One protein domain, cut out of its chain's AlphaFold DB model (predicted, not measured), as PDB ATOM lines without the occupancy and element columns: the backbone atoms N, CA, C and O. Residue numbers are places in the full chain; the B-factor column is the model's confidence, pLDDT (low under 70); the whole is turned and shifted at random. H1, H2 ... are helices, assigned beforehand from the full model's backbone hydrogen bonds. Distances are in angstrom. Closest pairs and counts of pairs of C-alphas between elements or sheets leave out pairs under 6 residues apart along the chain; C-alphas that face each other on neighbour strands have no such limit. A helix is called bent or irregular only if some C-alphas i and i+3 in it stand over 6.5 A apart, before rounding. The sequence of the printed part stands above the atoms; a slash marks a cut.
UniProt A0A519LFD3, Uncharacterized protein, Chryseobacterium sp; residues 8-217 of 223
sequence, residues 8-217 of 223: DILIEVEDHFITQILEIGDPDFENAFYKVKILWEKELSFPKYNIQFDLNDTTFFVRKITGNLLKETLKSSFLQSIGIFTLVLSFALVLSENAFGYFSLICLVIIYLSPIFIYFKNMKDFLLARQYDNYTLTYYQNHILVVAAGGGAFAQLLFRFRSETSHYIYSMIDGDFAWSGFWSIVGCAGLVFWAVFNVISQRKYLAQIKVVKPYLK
ATOM      1  N   ASP A   8     145.075 116.041 186.652       58.75
ATOM      2  CA  ASP A   8     144.679 117.449 186.715       58.75
ATOM      3  C   ASP A   8     144.184 117.848 188.115       58.75
ATOM      4  O   ASP A   8     144.589 118.884 188.637       58.75
ATOM      5  N   ILE A   9     143.391 116.990 188.758       65.81
ATOM      6  CA  ILE A   9     142.897 117.222 190.121       65.81
ATOM      7  C   ILE A   9     144.023 117.070 191.151       65.81
ATOM      8  O   ILE A   9     144.054 117.805 192.132       65.81
ATOM      9  N   LEU A  10     144.967 116.146 190.948       70.31
ATOM     10  CA  LEU A  10     146.117 115.995 191.851       70.31
ATOM     11  C   LEU A  10     147.002 117.245 191.874       70.31
ATOM     12  O   LEU A  10     147.425 117.651 192.952       70.31
ATOM     13  N   ILE A  11     147.233 117.861 190.713       69.62
ATOM     14  CA  ILE A  11     148.001 119.109 190.606       69.62
ATOM     15  C   ILE A  11     147.282 120.244 191.352       69.62
ATOM     16  O   ILE A  11     147.914 120.994 192.089       69.62
ATOM     17  N   GLU A  12     145.958 120.350 191.209       71.12
ATOM     18  CA  GLU A  12     145.161 121.368 191.908       71.12
ATOM     19  C   GLU A  12     145.169 121.168 193.435       71.12
ATOM     20  O   GLU A  12     145.248 122.134 194.194       71.12
ATOM     21  N   VAL A  13     145.143 119.913 193.902       73.12
ATOM     22  CA  VAL A  13     145.298 119.590 195.331       73.12
ATOM     23  C   VAL A  13     146.689 119.971 195.828       73.12
ATOM     24  O   VAL A  13     146.797 120.571 196.892       73.12
ATOM     25  N   GLU A  14     147.744 119.640 195.084       77.19
ATOM     26  CA  GLU A  14     149.123 119.981 195.449       77.19
ATOM     27  C   GLU A  14     149.297 121.496 195.624       77.19
ATOM     28  O   GLU A  14     149.791 121.937 196.663       77.19
ATOM     29  N   ASP A  15     148.814 122.292 194.668       75.69
ATOM     30  CA  ASP A  15     148.914 123.756 194.705       75.69
ATOM     31  C   ASP A  15     148.169 124.362 195.909       75.69
ATOM     32  O   ASP A  15     148.700 125.204 196.645       75.69
ATOM     33  N   HIS A  16     146.960 123.864 196.193       80.19
ATOM     34  CA  HIS A  16     146.191 124.292 197.358       80.19
ATOM     35  C   HIS A  16     146.832 123.871 198.689       80.19
ATOM     36  O   HIS A  16     146.800 124.647 199.647       80.19
ATOM     37  N   PHE A  17     147.426 122.677 198.766       79.38
ATOM     38  CA  PHE A  17     148.159 122.227 199.951       79.38
ATOM     39  C   PHE A  17     149.385 123.105 200.207       79.38
ATOM     40  O   PHE A  17     149.577 123.554 201.335       79.38
ATOM     41  N   ILE A  18     150.189 123.389 199.177       78.88
ATOM     42  CA  ILE A  18     151.378 124.245 199.299       78.88
ATOM     43  C   ILE A  18     150.976 125.644 199.771       78.88
ATOM     44  O   ILE A  18     151.559 126.160 200.725       78.88
ATOM     45  N   THR A  19     149.940 126.227 199.163       81.62
ATOM     46  CA  THR A  19     149.424 127.548 199.549       81.62
ATOM     47  C   THR A  19     148.983 127.575 201.012       81.62
ATOM     48  O   THR A  19     149.387 128.461 201.759       81.62
ATOM     49  N   GLN A  20     148.226 126.575 201.469       81.25
ATOM     50  CA  GLN A  20     147.744 126.531 202.852       81.25
ATOM     51  C   GLN A  20     148.852 126.266 203.878       81.25
ATOM     52  O   GLN A  20     148.802 126.811 204.978       81.25
ATOM     53  N   ILE A  21     149.867 125.466 203.537       82.19
ATOM     54  CA  ILE A  21     151.049 125.279 204.396       82.19
ATOM     55  C   ILE A  21     151.773 126.618 204.586       82.19
ATOM     56  O   ILE A  21     152.145 126.960 205.708       82.19
ATOM     57  N   LEU A  22     151.926 127.390 203.505       79.12
ATOM     58  CA  LEU A  22     152.541 128.718 203.544       79.12
ATOM     59  C   LEU A  22     151.695 129.726 204.340       79.12
ATOM     60  O   LEU A  22     152.255 130.511 205.102       79.12
ATOM     61  N   GLU A  23     150.367 129.688 204.212       83.38
ATOM     62  CA  GLU A  23     149.444 130.562 204.956       83.38
ATOM     63  C   GLU A  23     149.402 130.267 206.461       83.38
ATOM     64  O   GLU A  23     149.258 131.191 207.262       83.38
ATOM     65  N   ILE A  24     149.540 129.000 206.866       84.19
ATOM     66  CA  ILE A  24     149.603 128.623 208.288       84.19
ATOM     67  C   ILE A  24     150.853 129.214 208.954       84.19
ATOM     68  O   ILE A  24     150.815 129.508 210.150       84.19
ATOM     69  N   GLY A  25     151.940 129.402 208.195       72.88
ATOM     70  CA  GLY A  25     153.145 130.094 208.658       72.88
ATOM     71  C   GLY A  25     153.831 129.436 209.860       72.88
ATOM     72  O   GLY A  25     154.539 130.118 210.600       72.88
ATOM     73  N   ASP A  26     153.604 128.136 210.088       78.19
ATOM     74  CA  ASP A  26     154.273 127.389 211.157       78.19
ATOM     75  C   ASP A  26     155.751 127.197 210.776       78.19
ATOM     76  O   ASP A  26     156.030 126.724 209.670       78.19
ATOM     77  N   PRO A  27     156.714 127.553 211.645       76.31
ATOM     78  CA  PRO A  27     158.131 127.328 211.369       76.31
ATOM     79  C   PRO A  27     158.489 125.840 211.254       76.31
ATOM     80  O   PRO A  27     159.511 125.515 210.646       76.31
ATOM     81  N   ASP A  28     157.674 124.946 211.821       85.56
ATOM     82  CA  ASP A  28     157.819 123.504 211.654       85.56
ATOM     83  C   ASP A  28     156.879 122.980 210.560       85.56
ATOM     84  O   ASP A  28     155.652 122.937 210.711       85.56
ATOM     85  N   PHE A  29     157.484 122.539 209.456       82.81
ATOM     86  CA  PHE A  29     156.776 121.997 208.302       82.81
ATOM     87  C   PHE A  29     155.861 120.827 208.676       82.81
ATOM     88  O   PHE A  29     154.749 120.750 208.158       82.81
ATOM     89  N   GLU A  30     156.280 119.938 209.581       83.31
ATOM     90  CA  GLU A  30     155.470 118.765 209.930       83.31
ATOM     91  C   GLU A  30     154.194 119.156 210.673       83.31
ATOM     92  O   GLU A  30     153.112 118.622 210.411       83.31
ATOM     93  N   ASN A  31     154.281 120.160 211.544       83.38
ATOM     94  CA  ASN A  31     153.114 120.704 212.226       83.38
ATOM     95  C   ASN A  31     152.188 121.467 211.271       83.38
ATOM     96  O   ASN A  31     150.965 121.300 211.355       83.38
ATOM     97  N   ALA A  32     152.730 122.248 210.329       81.06
ATOM     98  CA  ALA A  32     151.927 122.880 209.279       81.06
ATOM     99  C   ALA A  32     151.212 121.831 208.416       81.06
ATOM    100  O   ALA A  32     149.997 121.900 208.223       81.06
ATOM    101  N   PHE A  33     151.944 120.819 207.953       82.38
ATOM    102  CA  PHE A  33     151.413 119.747 207.120       82.38
ATOM    103  C   PHE A  33     150.323 118.948 207.842       82.38
ATOM    104  O   PHE A  33     149.264 118.679 207.271       82.38
ATOM    105  N   TYR A  34     150.528 118.623 209.121       83.50
ATOM    106  CA  TYR A  34     149.534 117.925 209.933       83.50
ATOM    107  C   TYR A  34     148.238 118.735 210.099       83.50
ATOM    108  O   TYR A  34     147.142 118.186 209.958       83.50
ATOM    109  N   LYS A  35     148.341 120.050 210.328       82.06
ATOM    110  CA  LYS A  35     147.177 120.949 210.408       82.06
ATOM    111  C   LYS A  35     146.407 120.998 209.084       82.06
ATOM    112  O   LYS A  35     145.183 120.864 209.102       82.06
ATOM    113  N   VAL A  36     147.098 121.107 207.945       82.00
ATOM    114  CA  VAL A  36     146.457 121.036 206.616       82.00
ATOM    115  C   VAL A  36     145.785 119.681 206.405       82.00
ATOM    116  O   VAL A  36     144.638 119.620 205.966       82.00
ATOM    117  N   LYS A  37     146.430 118.580 206.793       81.00
ATOM    118  CA  LYS A  37     145.852 117.235 206.676       81.00
ATOM    119  C   LYS A  37     144.523 117.097 207.427       81.00
ATOM    120  O   LYS A  37     143.600 116.489 206.892       81.00
ATOM    121  N   ILE A  38     144.414 117.669 208.629       81.88
ATOM    122  CA  ILE A  38     143.160 117.682 209.401       81.88
ATOM    123  C   ILE A  38     142.086 118.510 208.686       81.88
ATOM    124  O   ILE A  38     140.949 118.056 208.562       81.88
ATOM    125  N   LEU A  39     142.435 119.696 208.174       81.38
ATOM    126  CA  LEU A  39     141.498 120.549 207.428       81.38
ATOM    127  C   LEU A  39     140.906 119.818 206.214       81.38
ATOM    128  O   LEU A  39     139.712 119.931 205.932       81.38
ATOM    129  N   TRP A  40     141.727 119.015 205.541       77.88
ATOM    130  CA  TRP A  40     141.342 118.258 204.354       77.88
ATOM    131  C   TRP A  40     140.704 116.899 204.634       77.88
ATOM    132  O   TRP A  40     140.175 116.290 203.706       77.88
ATOM    133  N   GLU A  41     140.697 116.408 205.876       79.38
ATOM    134  CA  GLU A  41     140.210 115.062 206.209       79.38
ATOM    135  C   GLU A  41     138.779 114.830 205.708       79.38
ATOM    136  O   GLU A  41     138.470 113.807 205.093       79.38
ATOM    137  N   LYS A  42     137.908 115.827 205.892       74.62
ATOM    138  CA  LYS A  42     136.523 115.772 205.425       74.62
ATOM    139  C   LYS A  42     136.424 115.813 203.899       74.62
ATOM    140  O   LYS A  42     135.621 115.076 203.331       74.62
ATOM    141  N   GLU A  43     137.216 116.646 203.229       65.75
ATOM    142  CA  GLU A  43     137.164 116.809 201.768       65.75
ATOM    143  C   GLU A  43     137.782 115.614 201.020       65.75
ATOM    144  O   GLU A  43     137.278 115.201 199.973       65.75
ATOM    145  N   LEU A  44     138.811 114.993 201.602       72.00
ATOM    146  CA  LEU A  44     139.457 113.771 201.112       72.00
ATOM    147  C   LEU A  44     138.737 112.487 201.548       72.00
ATOM    148  O   LEU A  44     139.125 111.391 201.126       72.00
ATOM    149  N   SER A  45     137.691 112.593 202.372       72.19
ATOM    150  CA  SER A  45     136.870 111.445 202.748       72.19
ATOM    151  C   SER A  45     136.005 110.965 201.580       72.19
ATOM    152  O   SER A  45     135.641 111.724 200.672       72.19
ATOM    153  N   PHE A  46     135.682 109.673 201.598       62.97
ATOM    154  CA  PHE A  46     134.763 109.091 200.634       62.97
ATOM    155  C   PHE A  46     133.315 109.227 201.123       62.97
ATOM    156  O   PHE A  46     133.021 108.962 202.293       62.97
ATOM    157  N   PRO A  47     132.386 109.608 200.245       61.72
ATOM    158  CA  PRO A  47     130.966 109.577 200.553       61.72
ATOM    159  C   PRO A  47     130.481 108.144 200.761       61.72
ATOM    160  O   PRO A  47     130.821 107.235 200.015       61.72
ATOM    161  N   LYS A  48     129.606 107.968 201.755       55.25
ATOM    162  CA  LYS A  48     129.021 106.669 202.116       55.25
ATOM    163  C   LYS A  48     128.057 106.093 201.062       55.25
ATOM    164  O   LYS A  48     127.672 104.939 201.192       55.25
ATOM    165  N   TYR A  49     127.655 106.879 200.056       52.03
ATOM    166  CA  TYR A  49     126.709 106.474 199.010       52.03
ATOM    167  C   TYR A  49     127.128 106.990 197.617       52.03
ATOM    168  O   TYR A  49     127.369 108.188 197.421       52.03
ATOM    169  N   ASN A  50     127.169 106.079 196.637       50.41
ATOM    170  CA  ASN A  50     127.336 106.365 195.207       50.41
ATOM    171  C   ASN A  50     125.960 106.511 194.551       50.41
ATOM    172  O   ASN A  50     125.307 105.518 194.263       50.41
ATOM    173  N   ILE A  51     125.509 107.747 194.317       46.69
ATOM    174  CA  ILE A  51     124.246 108.039 193.602       46.69
ATOM    175  C   ILE A  51     124.538 108.475 192.145       46.69
ATOM    176  O   ILE A  51     123.729 109.130 191.502       46.69
ATOM    177  N   GLN A  52     125.708 108.153 191.585       46.34
ATOM    178  CA  GLN A  52     126.093 108.583 190.231       46.34
ATOM    179  C   GLN A  52     126.577 107.429 189.354       46.34
ATOM    180  O   GLN A  52     127.084 106.429 189.849       46.34
ATOM    181  N   PHE A  53     126.448 107.625 188.037       40.72
ATOM    182  CA  PHE A  53     126.948 106.772 186.947       40.72
ATOM    183  C   PHE A  53     128.489 106.739 186.839       40.72
ATOM    184  O   PHE A  53     129.025 106.532 185.754       40.72
ATOM    185  N   ASP A  54     129.203 106.992 187.935       46.41
ATOM    186  CA  ASP A  54     130.653 106.845 188.006       46.41
ATOM    187  C   ASP A  54     130.946 105.604 188.852       46.41
ATOM    188  O   ASP A  54     130.532 105.513 190.007       46.41
ATOM    189  N   LEU A  55     131.583 104.608 188.237       44.75
ATOM    190  CA  LEU A  55     131.852 103.305 188.853       44.75
ATOM    191  C   LEU A  55     133.031 103.359 189.838       44.75
ATOM    192  O   LEU A  55     133.289 102.373 190.525       44.75
ATOM    193  N   ASN A  56     133.736 104.493 189.914       52.94
ATOM    194  CA  ASN A  56     134.887 104.675 190.789       52.94
ATOM    195  C   ASN A  56     134.540 105.472 192.053       52.94
ATOM    196  O   ASN A  56     133.920 106.538 192.005       52.94
ATOM    197  N   ASP A  57     135.039 104.997 193.196       53.22
ATOM    198  CA  ASP A  57     134.958 105.728 194.457       53.22
ATOM    199  C   ASP A  57     135.845 106.978 194.413       53.22
ATOM    200  O   ASP A  57     137.075 106.922 194.472       53.22
ATOM    201  N   THR A  58     135.194 108.134 194.306       62.94
ATOM    202  CA  THR A  58     135.812 109.466 194.311       62.94
ATOM    203  C   THR A  58     135.533 110.203 195.623       62.94
ATOM    204  O   THR A  58     134.465 110.049 196.222       62.94
ATOM    205  N   THR A  59     136.492 111.009 196.090       67.75
ATOM    206  CA  THR A  59     136.363 111.800 197.329       67.75
ATOM    207  C   THR A  59     135.344 112.937 197.174       67.75
ATOM    208  O   THR A  59     135.000 113.334 196.056       67.75
ATOM    209  N   PHE A  60     134.856 113.502 198.286       66.94
ATOM    210  CA  PHE A  60     133.945 114.660 198.246       66.94
ATOM    211  C   PHE A  60     134.531 115.851 197.482       66.94
ATOM    212  O   PHE A  60     133.804 116.519 196.745       66.94
ATOM    213  N   PHE A  61     135.834 116.088 197.628       68.44
ATOM    214  CA  PHE A  61     136.564 117.125 196.907       68.44
ATOM    215  C   PHE A  61     136.441 116.957 195.389       68.44
ATOM    216  O   PHE A  61     135.947 117.847 194.694       68.44
ATOM    217  N   VAL A  62     136.780 115.767 194.887       66.69
ATOM    218  CA  VAL A  62     136.692 115.429 193.459       66.69
ATOM    219  C   VAL A  62     135.270 115.600 192.955       66.69
ATOM    220  O   VAL A  62     135.060 116.169 191.890       66.69
ATOM    221  N   ARG A  63     134.266 115.167 193.725       68.94
ATOM    222  CA  ARG A  63     132.854 115.322 193.342       68.94
ATOM    223  C   ARG A  63     132.420 116.771 193.248       68.94
ATOM    224  O   ARG A  63     131.675 117.133 192.341       68.94
ATOM    225  N   LYS A  64     132.865 117.601 194.188       72.69
ATOM    226  CA  LYS A  64     132.541 119.027 194.207       72.69
ATOM    227  C   LYS A  64     133.159 119.727 193.001       72.69
ATOM    228  O   LYS A  64     132.455 120.459 192.309       72.69
ATOM    229  N   ILE A  65     134.433 119.460 192.716       71.44
ATOM    230  CA  ILE A  65     135.131 120.043 191.566       71.44
ATOM    231  C   ILE A  65     134.518 119.554 190.256       71.44
ATOM    232  O   ILE A  65     134.086 120.369 189.446       71.44
ATOM    233  N   THR A  66     134.387 118.243 190.066       68.75
ATOM    234  CA  THR A  66     133.827 117.678 188.826       68.75
ATOM    235  C   THR A  66     132.377 118.108 188.603       68.75
ATOM    236  O   THR A  66     132.012 118.487 187.492       68.75
ATOM    237  N   GLY A  67     131.556 118.160 189.658       69.19
ATOM    238  CA  GLY A  67     130.188 118.671 189.596       69.19
ATOM    239  C   GLY A  67     130.115 120.153 189.215       69.19
ATOM    240  O   GLY A  67     129.277 120.536 188.396       69.19
ATOM    241  N   ASN A  68     131.010 120.986 189.753       74.94
ATOM    242  CA  ASN A  68     131.100 122.399 189.383       74.94
ATOM    243  C   ASN A  68     131.556 122.575 187.930       74.94
ATOM    244  O   ASN A  68     130.917 123.321 187.185       74.94
ATOM    245  N   LEU A  69     132.588 121.841 187.502       74.94
ATOM    246  CA  LEU A  69     133.082 121.847 186.121       74.94
ATOM    247  C   LEU A  69     131.998 121.407 185.133       74.94
ATOM    248  O   LEU A  69     131.808 122.044 184.091       74.94
ATOM    249  N   LEU A  70     131.243 120.355 185.463       76.69
ATOM    250  CA  LEU A  70     130.119 119.891 184.656       76.69
ATOM    251  C   LEU A  70     129.014 120.948 184.599       76.69
ATOM    252  O   LEU A  70     128.558 121.285 183.510       76.69
ATOM    253  N   LYS A  71     128.611 121.521 185.739       79.06
ATOM    254  CA  LYS A  71     127.561 122.549 185.806       79.06
ATOM    255  C   LYS A  71     127.927 123.798 185.007       79.06
ATOM    256  O   LYS A  71     127.085 124.336 184.290       79.06
ATOM    257  N   GLU A  72     129.171 124.249 185.102       83.81
ATOM    258  CA  GLU A  72     129.678 125.380 184.327       83.81
ATOM    259  C   GLU A  72     129.687 125.062 182.825       83.81
ATOM    260  O   GLU A  72     129.235 125.868 182.009       83.81
ATOM    261  N   THR A  73     130.125 123.855 182.459       82.25
ATOM    262  CA  THR A  73     130.134 123.386 181.067       82.25
ATOM    263  C   THR A  73     128.715 123.285 180.509       82.25
ATOM    264  O   THR A  73     128.463 123.790 179.416       82.25
ATOM    265  N   LEU A  74     127.765 122.726 181.263       84.25
ATOM    266  CA  LEU A  74     126.348 122.662 180.895       84.25
ATOM    267  C   LEU A  74     125.750 124.060 180.725       84.25
ATOM    268  O   LEU A  74     125.112 124.325 179.709       84.25
ATOM    269  N   LYS A  75     126.001 124.978 181.668       87.88
ATOM    270  CA  LYS A  75     125.509 126.362 181.595       87.88
ATOM    271  C   LYS A  75     126.045 127.089 180.361       87.88
ATOM    272  O   LYS A  75     125.275 127.728 179.647       87.88
ATOM    273  N   SER A  76     127.348 126.982 180.102       86.75
ATOM    274  CA  SER A  76     127.982 127.595 178.928       86.75
ATOM    275  C   SER A  76     127.449 127.000 177.623       86.75
ATOM    276  O   SER A  76     127.103 127.738 176.701       86.75
ATOM    277  N   SER A  77     127.294 125.673 177.578       89.81
ATOM    278  CA  SER A  77     126.747 124.964 176.416       89.81
ATOM    279  C   SER A  77     125.309 125.372 176.131       89.81
ATOM    280  O   SER A  77     124.973 125.614 174.980       89.81
ATOM    281  N   PHE A  78     124.488 125.517 177.173       90.88
ATOM    282  CA  PHE A  78     123.084 125.904 177.062       90.88
ATOM    283  C   PHE A  78     122.914 127.327 176.521       90.88
ATOM    284  O   PHE A  78     122.122 127.564 175.611       90.88
ATOM    285  N   LEU A  79     123.695 128.282 177.037       92.25
ATOM    286  CA  LEU A  79     123.657 129.667 176.562       92.25
ATOM    287  C   LEU A  79     124.100 129.771 175.096       92.25
ATOM    288  O   LEU A  79     123.432 130.426 174.295       92.25
ATOM    289  N   GLN A  80     125.192 129.095 174.729       92.12
ATOM    290  CA  GLN A  80     125.689 129.096 173.351       92.12
ATOM    291  C   GLN A  80     124.733 128.376 172.395       92.12
ATOM    292  O   GLN A  80     124.496 128.869 171.293       92.12
ATOM    293  N   SER A  81     124.142 127.251 172.808       93.12
ATOM    294  CA  SER A  81     123.201 126.505 171.971       93.12
ATOM    295  C   SER A  81     121.927 127.291 171.703       93.12
ATOM    296  O   SER A  81     121.467 127.297 170.568       93.12
ATOM    297  N   ILE A  82     121.386 127.991 172.708       93.62
ATOM    298  CA  ILE A  82     120.231 128.876 172.511       93.62
ATOM    299  C   ILE A  82     120.590 129.997 171.540       93.62
ATOM    300  O   ILE A  82     119.840 130.237 170.601       93.62
ATOM    301  N   GLY A  83     121.743 130.650 171.719       93.44
ATOM    302  CA  GLY A  83     122.179 131.721 170.821       93.44
ATOM    303  C   GLY A  83     122.280 131.262 169.363       93.44
ATOM    304  O   GLY A  83     121.720 131.900 168.476       93.44
ATOM    305  N   ILE A  84     122.937 130.124 169.123       93.06
ATOM    306  CA  ILE A  84     123.088 129.540 167.782       93.06
ATOM    307  C   ILE A  84     121.730 129.123 167.211       93.06
ATOM    308  O   ILE A  84     121.433 129.410 166.055       93.06
ATOM    309  N   PHE A  85     120.901 128.444 168.001       94.00
ATOM    310  CA  PHE A  85     119.634 127.910 167.518       94.00
ATOM    311  C   PHE A  85     118.632 129.022 167.198       94.00
ATOM    312  O   PHE A  85     118.061 129.024 166.113       94.00
ATOM    313  N   THR A  86     118.491 130.021 168.071       93.12
ATOM    314  CA  THR A  86     117.652 131.200 167.813       93.12
ATOM    315  C   THR A  86     118.124 131.967 166.580       93.12
ATOM    316  O   THR A  86     117.294 132.420 165.794       93.12
ATOM    317  N   LEU A  87     119.442 132.072 166.367       94.06
ATOM    318  CA  LEU A  87     119.992 132.669 165.151       94.06
ATOM    319  C   LEU A  87     119.589 131.880 163.900       94.06
ATOM    320  O   LEU A  87     119.248 132.492 162.900       94.06
ATOM    321  N   VAL A  88     119.605 130.545 163.931       93.31
ATOM    322  CA  VAL A  88     119.156 129.729 162.789       93.31
ATOM    323  C   VAL A  88     117.654 129.897 162.553       93.31
ATOM    324  O   VAL A  88     117.237 130.042 161.406       93.31
ATOM    325  N   LEU A  89     116.845 129.914 163.615       92.88
ATOM    326  CA  LEU A  89     115.393 130.073 163.503       92.88
ATOM    327  C   LEU A  89     114.983 131.455 162.987       92.88
ATOM    328  O   LEU A  89     114.002 131.549 162.258       92.88
ATOM    329  N   SER A  90     115.724 132.522 163.300       92.69
ATOM    330  CA  SER A  90     115.377 133.866 162.821       92.69
ATOM    331  C   SER A  90     115.410 133.981 161.294       92.69
ATOM    332  O   SER A  90     114.663 134.775 160.728       92.69
ATOM    333  N   PHE A  91     116.193 133.141 160.605       92.19
ATOM    334  CA  PHE A  91     116.190 133.079 159.142       92.19
ATOM    335  C   PHE A  91     114.888 132.525 158.553       92.19
ATOM    336  O   PHE A  91     114.620 132.791 157.383       92.19
ATOM    337  N   ALA A  92     114.053 131.823 159.326       91.75
ATOM    338  CA  ALA A  92     112.716 131.433 158.873       91.75
ATOM    339  C   ALA A  92     111.808 132.650 158.623       91.75
ATOM    340  O   ALA A  92     110.913 132.570 157.797       91.75
ATOM    341  N   LEU A  93     112.070 133.790 159.278       90.31
ATOM    342  CA  LEU A  93     111.304 135.030 159.084       90.31
ATOM    343  C   LEU A  93     111.674 135.778 157.793       90.31
ATOM    344  O   LEU A  93     110.988 136.721 157.409       90.31
ATOM    345  N   VAL A  94     112.796 135.416 157.163       92.50
ATOM    346  CA  VAL A  94     113.365 136.144 156.014       92.50
ATOM    347  C   VAL A  94     113.401 135.276 154.758       92.50
ATOM    348  O   VAL A  94     113.238 135.779 153.647       92.50
ATOM    349  N   LEU A  95     113.652 133.977 154.912       92.56
ATOM    350  CA  LEU A  95     113.780 133.034 153.808       92.56
ATOM    351  C   LEU A  95     112.437 132.385 153.477       92.56
ATOM    352  O   LEU A  95     111.619 132.152 154.356       92.56
ATOM    353  N   SER A  96     112.252 132.000 152.213       93.25
ATOM    354  CA  SER A  96     111.161 131.096 151.846       93.25
ATOM    355  C   SER A  96     111.369 129.717 152.473       93.25
ATOM    356  O   SER A  96     112.506 129.302 152.702       93.25
ATOM    357  N   GLU A  97     110.290 128.963 152.679       91.25
ATOM    358  CA  GLU A  97     110.322 127.631 153.299       91.25
ATOM    359  C   GLU A  97     111.398 126.702 152.705       91.25
ATOM    360  O   GLU A  97     112.191 126.087 153.423       91.25
ATOM    361  N   ASN A  98     111.483 126.636 151.372       91.88
ATOM    362  CA  ASN A  98     112.479 125.817 150.686       91.88
ATOM    363  C   ASN A  98     113.912 126.290 150.961       91.88
ATOM    364  O   ASN A  98     114.793 125.461 151.200       91.88
ATOM    365  N   ALA A  99     114.153 127.603 150.940       92.12
ATOM    366  CA  ALA A  99     115.466 128.168 151.227       92.12
ATOM    367  C   ALA A  99     115.850 127.969 152.703       92.12
ATOM    368  O   ALA A  99     116.980 127.569 152.987       92.12
ATOM    369  N   PHE A 100     114.902 128.155 153.627       93.88
ATOM    370  CA  PHE A 100     115.080 127.881 155.050       93.88
ATOM    371  C   PHE A 100     115.437 126.413 155.303       93.88
ATOM    372  O   PHE A 100     116.371 126.134 156.054       93.88
ATOM    373  N   GLY A 101     114.756 125.471 154.646       92.06
ATOM    374  CA  GLY A 101     115.034 124.041 154.787       92.06
ATOM    375  C   GLY A 101     116.467 123.664 154.397       92.06
ATOM    376  O   GLY A 101     117.140 122.957 155.145       92.06
ATOM    377  N   TYR A 102     116.975 124.171 153.268       92.19
ATOM    378  CA  TYR A 102     118.371 123.931 152.872       92.19
ATOM    379  C   TYR A 102     119.369 124.640 153.789       92.19
ATOM    380  O   TYR A 102     120.362 124.037 154.195       92.19
ATOM    381  N   PHE A 103     119.103 125.899 154.137       93.94
ATOM    382  CA  PHE A 103     119.964 126.681 155.019       93.94
ATOM    383  C   PHE A 103     120.117 126.020 156.396       93.94
ATOM    384  O   PHE A 103     121.233 125.746 156.838       93.94
ATOM    385  N   SER A 104     118.998 125.695 157.046       92.50
ATOM    386  CA  SER A 104     118.988 125.071 158.371       92.50
ATOM    387  C   SER A 104     119.622 123.676 158.361       92.50
ATOM    388  O   SER A 104     120.379 123.359 159.281       92.50
ATOM    389  N   LEU A 105     119.427 122.882 157.300       92.00
ATOM    390  CA  LEU A 105     120.111 121.598 157.120       92.00
ATOM    391  C   LEU A 105     121.636 121.777 157.072       92.00
ATOM    392  O   LEU A 105     122.358 121.084 157.788       92.00
ATOM    393  N   ILE A 106     122.132 122.714 156.257       92.38
ATOM    394  CA  ILE A 106     123.571 122.995 156.137       92.38
ATOM    395  C   ILE A 106     124.142 123.428 157.491       92.38
ATOM    396  O   ILE A 106     125.175 122.906 157.916       92.38
ATOM    397  N   CYS A 107     123.457 124.326 158.205       92.75
ATOM    398  CA  CYS A 107     123.861 124.747 159.545       92.75
ATOM    399  C   CYS A 107     123.945 123.563 160.518       92.75
ATOM    400  O   CYS A 107     124.952 123.421 161.212       92.75
ATOM    401  N   LEU A 108     122.932 122.693 160.550       90.44
ATOM    402  CA  LEU A 108     122.919 121.515 161.422       90.44
ATOM    403  C   LEU A 108     124.055 120.541 161.096       90.44
ATOM    404  O   LEU A 108     124.718 120.054 162.014       90.44
ATOM    405  N   VAL A 109     124.326 120.297 159.811       90.44
ATOM    406  CA  VAL A 109     125.451 119.460 159.371       90.44
ATOM    407  C   VAL A 109     126.782 120.054 159.833       90.44
ATOM    408  O   VAL A 109     127.596 119.338 160.411       90.44
ATOM    409  N   ILE A 110     127.000 121.361 159.654       91.38
ATOM    410  CA  ILE A 110     128.233 122.033 160.095       91.38
ATOM    411  C   ILE A 110     128.399 121.934 161.617       91.38
ATOM    412  O   ILE A 110     129.472 121.561 162.099       91.38
ATOM    413  N   ILE A 111     127.343 122.241 162.376       90.38
ATOM    414  CA  ILE A 111     127.358 122.189 163.843       90.38
ATOM    415  C   ILE A 111     127.716 120.778 164.314       90.38
ATOM    416  O   ILE A 111     128.574 120.620 165.183       90.38
ATOM    417  N   TYR A 112     127.124 119.749 163.714       85.94
ATOM    418  CA  TYR A 112     127.351 118.369 164.122       85.94
ATOM    419  C   TYR A 112     128.704 117.799 163.685       85.94
ATOM    420  O   TYR A 112     129.319 117.025 164.418       85.94
ATOM    421  N   LEU A 113     129.211 118.192 162.515       87.00
ATOM    422  CA  LEU A 113     130.545 117.787 162.070       87.00
ATOM    423  C   LEU A 113     131.659 118.497 162.848       87.00
ATOM    424  O   LEU A 113     132.782 117.995 162.900       87.00
ATOM    425  N   SER A 114     131.376 119.636 163.485       88.19
ATOM    426  CA  SER A 114     132.379 120.401 164.231       88.19
ATOM    427  C   SER A 114     133.110 119.618 165.345       88.19
ATOM    428  O   SER A 114     134.345 119.662 165.345       88.19
ATOM    429  N   PRO A 115     132.456 118.843 166.243       85.19
ATOM    430  CA  PRO A 115     133.166 118.007 167.216       85.19
ATOM    431  C   PRO A 115     133.993 116.889 166.562       85.19
ATOM    432  O   PRO A 115     135.063 116.539 167.059       85.19
ATOM    433  N   ILE A 116     133.542 116.342 165.429       83.81
ATOM    434  CA  ILE A 116     134.284 115.311 164.685       83.81
ATOM    435  C   ILE A 116     135.559 115.919 164.090       83.81
ATOM    436  O   ILE A 116     136.650 115.366 164.229       83.81
ATOM    437  N   PHE A 117     135.445 117.099 163.482       85.56
ATOM    438  CA  PHE A 117     136.584 117.820 162.923       85.56
ATOM    439  C   PHE A 117     137.626 118.180 163.992       85.56
ATOM    440  O   PHE A 117     138.825 117.977 163.783       85.56
ATOM    441  N   ILE A 118     137.190 118.672 165.158       84.56
ATOM    442  CA  ILE A 118     138.087 118.980 166.284       84.56
ATOM    443  C   ILE A 118     138.792 117.714 166.779       84.56
ATOM    444  O   ILE A 118     139.996 117.767 167.046       84.56
ATOM    445  N   TYR A 119     138.077 116.590 166.865       81.38
ATOM    446  CA  TYR A 119     138.661 115.306 167.243       81.38
ATOM    447  C   TYR A 119     139.787 114.891 166.289       81.38
ATOM    448  O   TYR A 119     140.921 114.707 166.729       81.38
ATOM    449  N   PHE A 120     139.518 114.832 164.981       80.69
ATOM    450  CA  PHE A 120     140.527 114.431 163.994       80.69
ATOM    451  C   PHE A 120     141.717 115.392 163.939       80.69
ATOM    452  O   PHE A 120     142.864 114.949 163.877       80.69
ATOM    453  N   LYS A 121     141.475 116.705 164.031       85.06
ATOM    454  CA  LYS A 121     142.549 117.710 164.050       85.06
ATOM    455  C   LYS A 121     143.519 117.506 165.219       85.06
ATOM    456  O   LYS A 121     144.712 117.751 165.061       85.06
ATOM    457  N   ASN A 122     143.024 117.064 166.374       82.44
ATOM    458  CA  ASN A 122     143.823 116.887 167.590       82.44
ATOM    459  C   ASN A 122     143.957 115.407 167.981       82.44
ATOM    460  O   ASN A 122     144.164 115.084 169.148       82.44
ATOM    461  N   MET A 123     143.858 114.499 167.005       75.88
ATOM    462  CA  MET A 123     143.800 113.054 167.238       75.88
ATOM    463  C   MET A 123     144.986 112.542 168.061       75.88
ATOM    464  O   MET A 123     144.805 111.685 168.914       75.88
ATOM    465  N   LYS A 124     146.189 113.099 167.866       77.19
ATOM    466  CA  LYS A 124     147.380 112.734 168.651       77.19
ATOM    467  C   LYS A 124     147.201 112.998 170.147       77.19
ATOM    468  O   LYS A 124     147.610 112.169 170.946       77.19
ATOM    469  N   ASP A 125     146.563 114.107 170.512       75.62
ATOM    470  CA  ASP A 125     146.321 114.464 171.911       75.62
ATOM    471  C   ASP A 125     145.223 113.585 172.517       75.62
ATOM    472  O   ASP A 125     145.360 113.113 173.639       75.62
ATOM    473  N   PHE A 126     144.176 113.282 171.748       73.44
ATOM    474  CA  PHE A 126     143.122 112.360 172.179       73.44
ATOM    475  C   PHE A 126     143.594 110.903 172.286       73.44
ATOM    476  O   PHE A 126     143.133 110.171 173.155       73.44
ATOM    477  N   LEU A 127     144.521 110.467 171.429       72.12
ATOM    478  CA  LEU A 127     145.131 109.135 171.501       72.12
ATOM    479  C   LEU A 127     146.141 109.017 172.644       72.12
ATOM    480  O   LEU A 127     146.384 107.914 173.119       72.12
ATOM    481  N   LEU A 128     146.694 110.135 173.113       68.88
ATOM    482  CA  LEU A 128     147.615 110.159 174.242       68.88
ATOM    483  C   LEU A 128     146.920 109.702 175.533       68.88
ATOM    484  O   LEU A 128     147.511 108.957 176.304       68.88
ATOM    485  N   ALA A 129     145.636 110.036 175.708       63.31
ATOM    486  CA  ALA A 129     144.796 109.464 176.765       63.31
ATOM    487  C   ALA A 129     144.801 107.925 176.769       63.31
ATOM    488  O   ALA A 129     144.844 107.317 177.832       63.31
ATOM    489  N   ARG A 130     144.810 107.321 175.576       60.38
ATOM    490  CA  ARG A 130     144.770 105.868 175.372       60.38
ATOM    491  C   ARG A 130     146.123 105.179 175.588       60.38
ATOM    492  O   ARG A 130     146.185 103.981 175.813       60.38
ATOM    493  N   GLN A 131     147.227 105.923 175.507       60.50
ATOM    494  CA  GLN A 131     148.582 105.400 175.752       60.50
ATOM    495  C   GLN A 131     148.918 105.264 177.243       60.50
ATOM    496  O   GLN A 131     149.897 104.611 177.604       60.50
ATOM    497  N   TYR A 132     148.120 105.892 178.103       59.28
ATOM    498  CA  TYR A 132     148.237 105.818 179.554       59.28
ATOM    499  C   TYR A 132     146.922 105.306 180.151       59.28
ATOM    500  O   TYR A 132     146.491 105.819 181.175       59.28
ATOM    501  N   ASP A 133     146.291 104.297 179.535       55.50
ATOM    502  CA  ASP A 133     144.976 103.754 179.940       55.50
ATOM    503  C   ASP A 133     144.942 103.269 181.410       55.50
ATOM    504  O   ASP A 133     143.877 103.184 182.019       55.50
ATOM    505  N   ASN A 134     146.109 103.019 182.014       52.34
ATOM    506  CA  ASN A 134     146.255 102.716 183.441       52.34
ATOM    507  C   ASN A 134     145.978 103.920 184.369       52.34
ATOM    508  O   ASN A 134     145.845 103.736 185.578       52.34
ATOM    509  N   TYR A 135     145.902 105.140 183.830       52.88
ATOM    510  CA  TYR A 135     145.688 106.385 184.565       52.88
ATOM    511  C   TYR A 135     144.552 107.203 183.937       52.88
ATOM    512  O   TYR A 135     144.497 107.419 182.728       52.88
ATOM    513  N   THR A 136     143.665 107.750 184.768       55.88
ATOM    514  CA  THR A 136     142.733 108.794 184.330       55.88
ATOM    515  C   THR A 136     143.518 110.096 184.164       55.88
ATOM    516  O   THR A 136     143.892 110.746 185.134       55.88
ATOM    517  N   LEU A 137     143.843 110.480 182.928       56.59
ATOM    518  CA  LEU A 137     144.696 111.652 182.686       56.59
ATOM    519  C   LEU A 137     143.934 112.968 182.861       56.59
ATOM    520  O   LEU A 137     144.511 113.954 183.308       56.59
ATOM    521  N   THR A 138     142.650 112.989 182.498       57.28
ATOM    522  CA  THR A 138     141.772 114.167 182.619       57.28
ATOM    523  C   THR A 138     140.319 113.741 182.814       57.28
ATOM    524  O   THR A 138     139.884 112.721 182.276       57.28
ATOM    525  N   TYR A 139     139.533 114.556 183.521       56.00
ATOM    526  CA  TYR A 139     138.102 114.301 183.740       56.00
ATOM    527  C   TYR A 139     137.298 114.138 182.432       56.00
ATOM    528  O   TYR A 139     136.414 113.288 182.328       56.00
ATOM    529  N   TYR A 140     137.631 114.907 181.389       56.50
ATOM    530  CA  TYR A 140     136.886 114.894 180.123       56.50
ATOM    531  C   TYR A 140     137.145 113.669 179.228       56.50
ATOM    532  O   TYR A 140     136.499 113.534 178.188       56.50
ATOM    533  N   GLN A 141     138.048 112.764 179.621       56.56
ATOM    534  CA  GLN A 141     138.455 111.600 178.825       56.56
ATOM    535  C   GLN A 141     137.271 110.673 178.474       56.56
ATOM    536  O   GLN A 141     137.181 110.194 177.344       56.56
ATOM    537  N   ASN A 142     136.293 110.521 179.377       56.59
ATOM    538  CA  ASN A 142     135.084 109.713 179.140       56.59
ATOM    539  C   ASN A 142     133.992 110.440 178.334       56.59
ATOM    540  O   ASN A 142     133.129 109.798 177.735       56.59
ATOM    541  N   HIS A 143     134.030 111.772 178.258       57.09
ATOM    542  CA  HIS A 143     133.046 112.552 177.501       57.09
ATOM    543  C   HIS A 143     133.276 112.496 175.982       57.09
ATOM    544  O   HIS A 143     132.385 112.844 175.215       57.09
ATOM    545  N   ILE A 144     134.429 111.998 175.524       55.59
ATOM    546  CA  ILE A 144     134.732 111.816 174.096       55.59
ATOM    547  C   ILE A 144     133.885 110.684 173.482       55.59
ATOM    548  O   ILE A 144     133.449 110.795 172.337       55.59
ATOM    549  N   LEU A 145     133.588 109.624 174.245       50.22
ATOM    550  CA  LEU A 145     132.761 108.495 173.790       50.22
ATOM    551  C   LEU A 145     131.274 108.860 173.654       50.22
ATOM    552  O   LEU A 145     130.550 108.250 172.867       50.22
ATOM    553  N   VAL A 146     130.829 109.900 174.361       52.84
ATOM    554  CA  VAL A 146     129.448 110.405 174.327       52.84
ATOM    555  C   VAL A 146     129.075 110.924 172.926       52.84
ATOM    556  O   VAL A 146     127.928 110.790 172.502       52.84
ATOM    557  N   VAL A 147     130.049 111.399 172.138       54.22
ATOM    558  CA  VAL A 147     129.855 111.793 170.730       54.22
ATOM    559  C   VAL A 147     129.284 110.641 169.889       54.22
ATOM    560  O   VAL A 147     128.379 110.865 169.085       54.22
ATOM    561  N   ALA A 148     129.762 109.408 170.094       57.44
ATOM    562  CA  ALA A 148     129.353 108.246 169.300       57.44
ATOM    563  C   ALA A 148     127.903 107.815 169.587       57.44
ATOM    564  O   ALA A 148     127.180 107.433 168.667       57.44
ATOM    565  N   ALA A 149     127.448 107.943 170.838       61.16
ATOM    566  CA  ALA A 149     126.091 107.571 171.242       61.16
ATOM    567  C   ALA A 149     125.002 108.441 170.577       61.16
ATOM    568  O   ALA A 149     123.902 107.963 170.309       61.16
ATOM    569  N   GLY A 150     125.314 109.701 170.248       66.56
ATOM    570  CA  GLY A 150     124.393 110.618 169.559       66.56
ATOM    571  C   GLY A 150     124.313 110.439 168.035       66.56
ATOM    572  O   GLY A 150     123.483 111.083 167.394       66.56
ATOM    573  N   GLY A 151     125.163 109.586 167.444       72.62
ATOM    574  CA  GLY A 151     125.265 109.357 165.995       72.62
ATOM    575  C   GLY A 151     123.968 108.907 165.335       72.62
ATOM    576  O   GLY A 151     123.547 109.479 164.330       72.62
ATOM    577  N   GLY A 152     123.306 107.910 165.927       77.25
ATOM    578  CA  GLY A 152     122.076 107.339 165.376       77.25
ATOM    579  C   GLY A 152     120.911 108.330 165.369       77.25
ATOM    580  O   GLY A 152     120.245 108.492 164.348       77.25
ATOM    581  N   ALA A 153     120.709 109.049 166.479       76.75
ATOM    582  CA  ALA A 153     119.652 110.054 166.595       76.75
ATOM    583  C   ALA A 153     119.852 111.213 165.605       76.75
ATOM    584  O   ALA A 153     118.897 111.670 164.978       76.75
ATOM    585  N   PHE A 154     121.101 111.649 165.414       79.19
ATOM    586  CA  PHE A 154     121.426 112.686 164.440       79.19
ATOM    587  C   PHE A 154     121.211 112.224 162.996       79.19
ATOM    588  O   PHE A 154     120.596 112.946 162.213       79.19
ATOM    589  N   ALA A 155     121.661 111.015 162.644       80.69
ATOM    590  CA  ALA A 155     121.457 110.464 161.307       80.69
ATOM    591  C   ALA A 155     119.960 110.355 160.974       80.69
ATOM    592  O   ALA A 155     119.529 110.805 159.913       80.69
ATOM    593  N   GLN A 156     119.155 109.833 161.906       82.50
ATOM    594  CA  GLN A 156     117.704 109.737 161.736       82.50
ATOM    595  C   GLN A 156     117.054 111.113 161.547       82.50
ATOM    596  O   GLN A 156     116.171 111.253 160.698       82.50
ATOM    597  N   LEU A 157     117.495 112.125 162.303       82.38
ATOM    598  CA  LEU A 157     117.002 113.487 162.136       82.38
ATOM    599  C   LEU A 157     117.391 114.052 160.769       82.38
ATOM    600  O   LEU A 157     116.509 114.534 160.076       82.38
ATOM    601  N   LEU A 158     118.650 113.932 160.332       83.25
ATOM    602  CA  LEU A 158     119.087 114.419 159.016       83.25
ATOM    603  C   LEU A 158     118.273 113.832 157.859       83.25
ATOM    604  O   LEU A 158     117.875 114.577 156.964       83.25
ATOM    605  N   PHE A 159     117.992 112.524 157.884       84.06
ATOM    606  CA  PHE A 159     117.200 111.877 156.834       84.06
ATOM    607  C   PHE A 159     115.771 112.421 156.752       84.06
ATOM    608  O   PHE A 159     115.231 112.546 155.656       84.06
ATOM    609  N   ARG A 160     115.168 112.763 157.895       84.94
ATOM    610  CA  ARG A 160     113.799 113.305 157.973       84.94
ATOM    611  C   ARG A 160     113.745 114.830 157.931       84.94
ATOM    612  O   ARG A 160     112.665 115.407 157.792       84.94
ATOM    613  N   PHE A 161     114.898 115.487 158.042       86.31
ATOM    614  CA  PHE A 161     114.948 116.920 158.276       86.31
ATOM    615  C   PHE A 161     114.358 117.690 157.104       86.31
ATOM    616  O   PHE A 161     113.517 118.560 157.296       86.31
ATOM    617  N   ARG A 162     114.758 117.331 155.881       84.31
ATOM    618  CA  ARG A 162     114.285 118.017 154.677       84.31
ATOM    619  C   ARG A 162     112.838 117.681 154.325       84.31
ATOM    620  O   ARG A 162     112.153 118.538 153.776       84.31
ATOM    621  N   SER A 163     112.412 116.446 154.579       81.69
ATOM    622  CA  SER A 163     111.092 115.958 154.175       81.69
ATOM    623  C   SER A 163     109.978 116.438 155.098       81.69
ATOM    624  O   SER A 163     108.882 116.701 154.622       81.69
ATOM    625  N   GLU A 164     110.243 116.542 156.402       86.06
ATOM    626  CA  GLU A 164     109.198 116.767 157.408       86.06
ATOM    627  C   GLU A 164     109.608 117.828 158.435       86.06
ATOM    628  O   GLU A 164     108.889 118.801 158.659       86.06
ATOM    629  N   THR A 165     110.786 117.687 159.052       87.06
ATOM    630  CA  THR A 165     111.160 118.501 160.224       87.06
ATOM    631  C   THR A 165     111.305 119.986 159.893       87.06
ATOM    632  O   THR A 165     110.849 120.825 160.667       87.06
ATOM    633  N   SER A 166     111.901 120.340 158.749       90.75
ATOM    634  CA  SER A 166     112.071 121.742 158.353       90.75
ATOM    635  C   SER A 166     110.735 122.422 158.077       90.75
ATOM    636  O   SER A 166     110.577 123.591 158.420       90.75
ATOM    637  N   HIS A 167     109.783 121.686 157.493       91.50
ATOM    638  CA  HIS A 167     108.434 122.178 157.231       91.50
ATOM    639  C   HIS A 167     107.705 122.462 158.547       91.50
ATOM    640  O   HIS A 167     107.228 123.573 158.745       91.50
ATOM    641  N   TYR A 168     107.716 121.516 159.494       92.12
ATOM    642  CA  TYR A 168     107.071 121.700 160.798       92.12
ATOM    643  C   TYR A 168     107.674 122.835 161.632       92.12
ATOM    644  O   TYR A 168     106.963 123.491 162.390       92.12
ATOM    645  N   ILE A 169     108.986 123.063 161.523       91.00
ATOM    646  CA  ILE A 169     109.640 124.196 162.187       91.00
ATOM    647  C   ILE A 169     109.221 125.509 161.520       91.00
ATOM    648  O   ILE A 169     108.894 126.465 162.219       91.00
ATOM    649  N   TYR A 170     109.219 125.556 160.186       92.19
ATOM    650  CA  TYR A 170     108.848 126.751 159.434       92.19
ATOM    651  C   TYR A 170     107.382 127.137 159.668       92.19
ATOM    652  O   TYR A 170     107.112 128.278 160.026       92.19
ATOM    653  N   SER A 171     106.450 126.184 159.562       90.06
ATOM    654  CA  SER A 171     105.013 126.420 159.767       90.06
ATOM    655  C   SER A 171     104.709 126.944 161.171       90.06
ATOM    656  O   SER A 171     103.895 127.847 161.338       90.06
ATOM    657  N   MET A 172     105.420 126.436 162.182       91.31
ATOM    658  CA  MET A 172     105.280 126.894 163.562       91.31
ATOM    659  C   MET A 172     105.762 128.338 163.759       91.31
ATOM    660  O   MET A 172     105.195 129.060 164.578       91.31
ATOM    661  N   ILE A 173     106.794 128.762 163.025       89.00
ATOM    662  CA  ILE A 173     107.301 130.143 163.061       89.00
ATOM    663  C   ILE A 173     106.383 131.088 162.277       89.00
ATOM    664  O   ILE A 173     106.188 132.224 162.704       89.00
ATOM    665  N   ASP A 174     105.790 130.610 161.183       87.75
ATOM    666  CA  ASP A 174     104.841 131.363 160.349       87.75
ATOM    667  C   ASP A 174     103.456 131.535 161.013       87.75
ATOM    668  O   ASP A 174     102.622 132.311 160.552       87.75
ATOM    669  N   GLY A 175     103.221 130.861 162.145       85.44
ATOM    670  CA  GLY A 175     102.058 131.066 163.015       85.44
ATOM    671  C   GLY A 175     101.098 129.880 163.120       85.44
ATOM    672  O   GLY A 175     100.128 129.966 163.874       85.44
ATOM    673  N   ASP A 176     101.361 128.767 162.428       87.88
ATOM    674  CA  ASP A 176     100.553 127.548 162.522       87.88
ATOM    675  C   ASP A 176     101.075 126.623 163.633       87.88
ATOM    676  O   ASP A 176     102.062 125.890 163.490       87.88
ATOM    677  N   PHE A 177     100.423 126.689 164.795       87.44
ATOM    678  CA  PHE A 177     100.856 125.953 165.975       87.44
ATOM    679  C   PHE A 177     100.434 124.480 165.913       87.44
ATOM    680  O   PHE A 177      99.281 124.126 166.161       87.44
ATOM    681  N   ALA A 178     101.417 123.602 165.702       91.81
ATOM    682  CA  ALA A 178     101.252 122.156 165.775       91.81
ATOM    683  C   ALA A 178     102.223 121.518 166.781       91.81
ATOM    684  O   ALA A 178     103.393 121.899 166.889       91.81
ATOM    685  N   TRP A 179     101.767 120.466 167.470       90.06
ATOM    686  CA  TRP A 179     102.613 119.679 168.378       90.06
ATOM    687  C   TRP A 179     103.825 119.057 167.673       90.06
ATOM    688  O   TRP A 179     104.890 118.935 168.275       90.06
ATOM    689  N   SER A 180     103.693 118.699 166.393       89.25
ATOM    690  CA  SER A 180     104.803 118.212 165.565       89.25
ATOM    691  C   SER A 180     105.903 119.263 165.395       89.25
ATOM    692  O   SER A 180     107.084 118.928 165.507       89.25
ATOM    693  N   GLY A 181     105.532 120.531 165.194       89.50
ATOM    694  CA  GLY A 181     106.451 121.670 165.153       89.50
ATOM    695  C   GLY A 181     107.185 121.845 166.476       89.50
ATOM    696  O   GLY A 181     108.416 121.874 166.496       89.50
ATOM    697  N   PHE A 182     106.453 121.832 167.593       90.25
ATOM    698  CA  PHE A 182     107.049 121.977 168.924       90.25
ATOM    699  C   PHE A 182     108.104 120.898 169.203       90.25
ATOM    700  O   PHE A 182     109.240 121.215 169.564       90.25
ATOM    701  N   TRP A 183     107.772 119.623 168.975       90.06
ATOM    702  CA  TRP A 183     108.719 118.523 169.177       90.06
ATOM    703  C   TRP A 183     109.892 118.557 168.193       90.06
ATOM    704  O   TRP A 183     111.007 118.195 168.570       90.06
ATOM    705  N   SER A 184     109.677 119.044 166.969       90.75
ATOM    706  CA  SER A 184     110.746 119.251 165.984       90.75
ATOM    707  C   SER A 184     111.740 120.319 166.446       90.75
ATOM    708  O   SER A 184     112.953 120.100 166.378       90.75
ATOM    709  N   ILE A 185     111.247 121.441 166.987       91.88
ATOM    710  CA  ILE A 185     112.076 122.506 167.563       91.88
ATOM    711  C   ILE A 185     112.855 121.985 168.774       91.88
ATOM    712  O   ILE A 185     114.074 122.142 168.821       91.88
ATOM    713  N   VAL A 186     112.185 121.328 169.727       91.31
ATOM    714  CA  VAL A 186     112.829 120.776 170.933       91.31
ATOM    715  C   VAL A 186     113.883 119.726 170.572       91.31
ATOM    716  O   VAL A 186     114.989 119.756 171.114       91.31
ATOM    717  N   GLY A 187     113.582 118.830 169.628       89.44
ATOM    718  CA  GLY A 187     114.520 117.813 169.152       89.44
ATOM    719  C   GLY A 187     115.767 118.421 168.506       89.44
ATOM    720  O   GLY A 187     116.889 118.050 168.854       89.44
ATOM    721  N   CYS A 188     115.590 119.408 167.621       90.25
ATOM    722  CA  CYS A 188     116.712 120.109 166.994       90.25
ATOM    723  C   CYS A 188     117.532 120.908 168.014       90.25
ATOM    724  O   CYS A 188     118.760 120.839 167.995       90.25
ATOM    725  N   ALA A 189     116.875 121.610 168.943       91.88
ATOM    726  CA  ALA A 189     117.542 122.331 170.023       91.88
ATOM    727  C   ALA A 189     118.379 121.387 170.899       91.88
ATOM    728  O   ALA A 189     119.525 121.701 171.224       91.88
ATOM    729  N   GLY A 190     117.843 120.206 171.228       90.06
ATOM    730  CA  GLY A 190     118.550 119.169 171.977       90.06
ATOM    731  C   GLY A 190     119.807 118.670 171.262       90.06
ATOM    732  O   GLY A 190     120.858 118.537 171.887       90.06
ATOM    733  N   LEU A 191     119.743 118.457 169.943       88.06
ATOM    734  CA  LEU A 191     120.907 118.050 169.148       88.06
ATOM    735  C   LEU A 191     121.953 119.160 169.007       88.06
ATOM    736  O   LEU A 191     123.151 118.881 169.094       88.06
ATOM    737  N   VAL A 192     121.530 120.413 168.822       91.06
ATOM    738  CA  VAL A 192     122.450 121.561 168.805       91.06
ATOM    739  C   VAL A 192     123.145 121.690 170.156       91.06
ATOM    740  O   VAL A 192     124.369 121.811 170.204       91.06
ATOM    741  N   PHE A 193     122.395 121.594 171.257       91.31
ATOM    742  CA  PHE A 193     122.956 121.571 172.606       91.31
ATOM    743  C   PHE A 193     123.972 120.442 172.775       91.31
ATOM    744  O   PHE A 193     125.082 120.686 173.249       91.31
ATOM    745  N   TRP A 194     123.639 119.233 172.322       87.12
ATOM    746  CA  TRP A 194     124.542 118.087 172.363       87.12
ATOM    747  C   TRP A 194     125.846 118.339 171.600       87.12
ATOM    748  O   TRP A 194     126.933 118.102 172.127       87.12
ATOM    749  N   ALA A 195     125.768 118.849 170.371       88.56
ATOM    750  CA  ALA A 195     126.946 119.139 169.557       88.56
ATOM    751  C   ALA A 195     127.829 120.226 170.195       88.56
ATOM    752  O   ALA A 195     129.041 120.042 170.325       88.56
ATOM    753  N   VAL A 196     127.226 121.322 170.664       90.38
ATOM    754  CA  VAL A 196     127.932 122.423 171.343       90.38
ATOM    755  C   VAL A 196     128.595 121.942 172.634       90.38
ATOM    756  O   VAL A 196     129.764 122.251 172.876       90.38
ATOM    757  N   PHE A 197     127.894 121.135 173.433       88.50
ATOM    758  CA  PHE A 197     128.441 120.537 174.649       88.50
ATOM    759  C   PHE A 197     129.692 119.703 174.361       88.50
ATOM    760  O   PHE A 197     130.696 119.823 175.069       88.50
ATOM    761  N   ASN A 198     129.670 118.909 173.288       85.62
ATOM    762  CA  ASN A 198     130.828 118.121 172.870       85.62
ATOM    763  C   ASN A 198     131.999 119.005 172.421       85.62
ATOM    764  O   ASN A 198     133.131 118.767 172.837       85.62
ATOM    765  N   VAL A 199     131.746 120.062 171.645       88.00
ATOM    766  CA  VAL A 199     132.789 121.020 171.233       88.00
ATOM    767  C   VAL A 199     133.449 121.685 172.440       88.00
ATOM    768  O   VAL A 199     134.677 121.773 172.505       88.00
ATOM    769  N   ILE A 200     132.657 122.155 173.406       87.19
ATOM    770  CA  ILE A 200     133.183 122.807 174.612       87.19
ATOM    771  C   ILE A 200     133.972 121.801 175.452       87.19
ATOM    772  O   ILE A 200     135.087 122.109 175.873       87.19
ATOM    773  N   SER A 201     133.444 120.591 175.639       82.94
ATOM    774  CA  SER A 201     134.118 119.526 176.390       82.94
ATOM    775  C   SER A 201     135.456 119.139 175.755       82.94
ATOM    776  O   SER A 201     136.467 119.069 176.450       82.94
ATOM    777  N   GLN A 202     135.510 118.989 174.429       82.81
ATOM    778  CA  GLN A 202     136.754 118.728 173.699       82.81
ATOM    779  C   GLN A 202     137.760 119.876 173.833       82.81
ATOM    780  O   GLN A 202     138.951 119.634 174.011       82.81
ATOM    781  N   ARG A 203     137.315 121.137 173.775       84.75
ATOM    782  CA  ARG A 203     138.204 122.294 173.981       84.75
ATOM    783  C   ARG A 203     138.774 122.330 175.398       84.75
ATOM    784  O   ARG A 203     139.970 122.571 175.546       84.75
ATOM    785  N   LYS A 204     137.946 122.072 176.417       82.31
ATOM    786  CA  LYS A 204     138.388 121.997 177.819       82.31
ATOM    787  C   LYS A 204     139.369 120.839 178.030       82.31
ATOM    788  O   LYS A 204     140.429 121.060 178.608       82.31
ATOM    789  N   TYR A 205     139.098 119.668 177.451       79.31
ATOM    790  CA  TYR A 205     140.037 118.542 177.425       79.31
ATOM    791  C   TYR A 205     141.392 118.933 176.816       79.31
ATOM    792  O   TYR A 205     142.436 118.716 177.423       79.31
ATOM    793  N   LEU A 206     141.391 119.565 175.637       79.75
ATOM    794  CA  LEU A 206     142.625 119.977 174.960       79.75
ATOM    795  C   LEU A 206     143.406 121.046 175.738       79.75
ATOM    796  O   LEU A 206     144.627 121.126 175.612       79.75
ATOM    797  N   ALA A 207     142.725 121.882 176.523       81.12
ATOM    798  CA  ALA A 207     143.381 122.819 177.427       81.12
ATOM    799  C   ALA A 207     144.040 122.081 178.602       81.12
ATOM    800  O   ALA A 207     145.222 122.294 178.863       81.12
ATOM    801  N   GLN A 208     143.319 121.161 179.247       75.69
ATOM    802  CA  GLN A 208     143.835 120.393 180.380       75.69
ATOM    803  C   GLN A 208     144.993 119.473 179.986       75.69
ATOM    804  O   GLN A 208     146.015 119.446 180.666       75.69
ATOM    805  N   ILE A 209     144.905 118.778 178.849       76.00
ATOM    806  CA  ILE A 209     145.968 117.853 178.440       76.00
ATOM    807  C   ILE A 209     147.291 118.570 178.160       76.00
ATOM    808  O   ILE A 209     148.356 117.998 178.366       76.00
ATOM    809  N   LYS A 210     147.259 119.844 177.745       77.50
ATOM    810  CA  LYS A 210     148.477 120.658 177.610       77.50
ATOM    811  C   LYS A 210     149.153 120.919 178.954       77.50
ATOM    812  O   LYS A 210     150.378 120.935 178.992       77.50
ATOM    813  N   VAL A 211     148.372 121.090 180.020       74.38
ATOM    814  CA  VAL A 211     148.877 121.275 181.391       74.38
ATOM    815  C   VAL A 211     149.405 119.959 181.958       74.38
ATOM    816  O   VAL A 211     150.436 119.955 182.618       74.38
ATOM    817  N   VAL A 212     148.755 118.834 181.647       72.44
ATOM    818  CA  VAL A 212     149.161 117.502 182.131       72.44
ATOM    819  C   VAL A 212     150.390 116.962 181.386       72.44
ATOM    820  O   VAL A 212     151.204 116.252 181.974       72.44
ATOM    821  N   LYS A 213     150.586 117.324 180.111       75.19
ATOM    822  CA  LYS A 213     151.680 116.822 179.252       75.19
ATOM    823  C   LYS A 213     153.080 116.802 179.898       75.19
ATOM    824  O   LYS A 213     153.746 115.775 179.789       75.19
ATOM    825  N   PRO A 214     153.553 117.867 180.573       75.50
ATOM    826  CA  PRO A 214     154.863 117.884 181.233       75.50
ATOM    827  C   PRO A 214     155.017 116.867 182.371       75.50
ATOM    828  O   PRO A 214     156.142 116.469 182.679       75.50
ATOM    829  N   TYR A 215     153.911 116.440 182.983       68.62
ATOM    830  CA  TYR A 215     153.887 115.494 184.100       68.62
ATOM    831  C   TYR A 215     153.857 114.032 183.638       68.62
ATOM    832  O   TYR A 215     154.207 113.141 184.407       68.62
ATOM    833  N   LEU A 216     153.546 113.777 182.363       68.56
ATOM    834  CA  LEU A 216     153.536 112.428 181.784       68.56
ATOM    835  C   LEU A 216     154.896 111.723 181.858       68.56
ATOM    836  O   LEU A 216     154.943 110.500 181.881       68.56
ATOM    837  N   LYS A 217     156.002 112.477 181.932       70.06
ATOM    838  CA  LYS A 217     157.359 111.925 182.095       70.06
ATOM    839  C   LYS A 217     157.546 111.140 183.401       70.06
ATOM    840  O   LYS A 217     158.492 110.371 183.509       70.06
TER     841      LYS A 217
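This is residues 8 to 217 of the 223 residues of an uncharacterized protein of Chryseobacterium sp (UniProt A0A519LFD3). A long helical hairpin, H3 and H4, opens as a narrow V with the longest helix, H8, slanting between its arms; H7b packs on its closed end, and H6 packs on H8. H1 and H2 form a small V at the opposite end of the rod, which spans 76 by 35 by 30 A, and residues 51 to 56 stick out as a loop. The printed part has 210 residues with eight named helices, H1 to H8 in order, and no named strand: all helix. It is loose, with a radius of gyration of the C-alphas of 23.0 A.

H8, residues 179 to 217, is 57.0 A long and ends at C-alpha 217 (157.359, 111.925, 182.095). H3, residues 60 to 93, is 49.6 A long and begins at C-alpha 60 (133.945, 114.660, 198.246); H4, residues 97 to 121, is 35.4 A long. H1 is residues 8 to 24, beginning at C-alpha 8 (144.679, 117.449, 186.715), H2 29 to 41, H5 123 to 131 and H6 139 to 149. H7, residues 151 to 174, was assigned as one helix by its hydrogen bonds but is bent, C-alphas 163 and 166 being 7.2 A apart; its arms are H7a, 151 to 163, and H7b, 166 to 174.

H8 is the hub, touching five helices. Its residues 189 to 201 touch residues 73 to 85 of H3, closest C-alphas Ser 81 and Phe 193 at 5.0 A, at a steep tilt of 45 degrees, opposite ways. H4 touches H8, closest C-alphas Pro 115 and Val 199 at 5.0 A, at a shallow tilt of 19 degrees. H4, H7a and H8 form an up and down bundle, each running against the one before. H7b touches H8, closest C-alphas Tyr 168 and Gly 181 at 4.4 A. H6 touches H8, closest C-alphas Tyr 140 and Tyr 205 at 5.5 A. H5 is close to but not clearly touching H8, closest C-alphas Asp 125 and Leu 206 at 7.3 A. H1 touches H2, closest C-alphas Ile 21 and Ala 32 at 5.5 A; H2 and H8 are apart. Every O i to N i+4 pair is within hydrogen-bond range in H1, H2 and H7b, against 27 of 30 in H3, 19 of 21 in H4, 3 of 5 in H5, 7 of 9 in H7a, 30 of 35 in H8 and 0 of 7 in H6, where 5 of 8 O i to N i+3 pairs are.

The C-alphas of Asp 28 and Ser 96, the two farthest apart, are 76.2 A apart. The printed part has no cut, and the link from H2 to H3, 18 residues, is long. Mean pLDDT of the printed part is 78.6; 49 residues are under 70, among them 46 to 63 and 128 to 150.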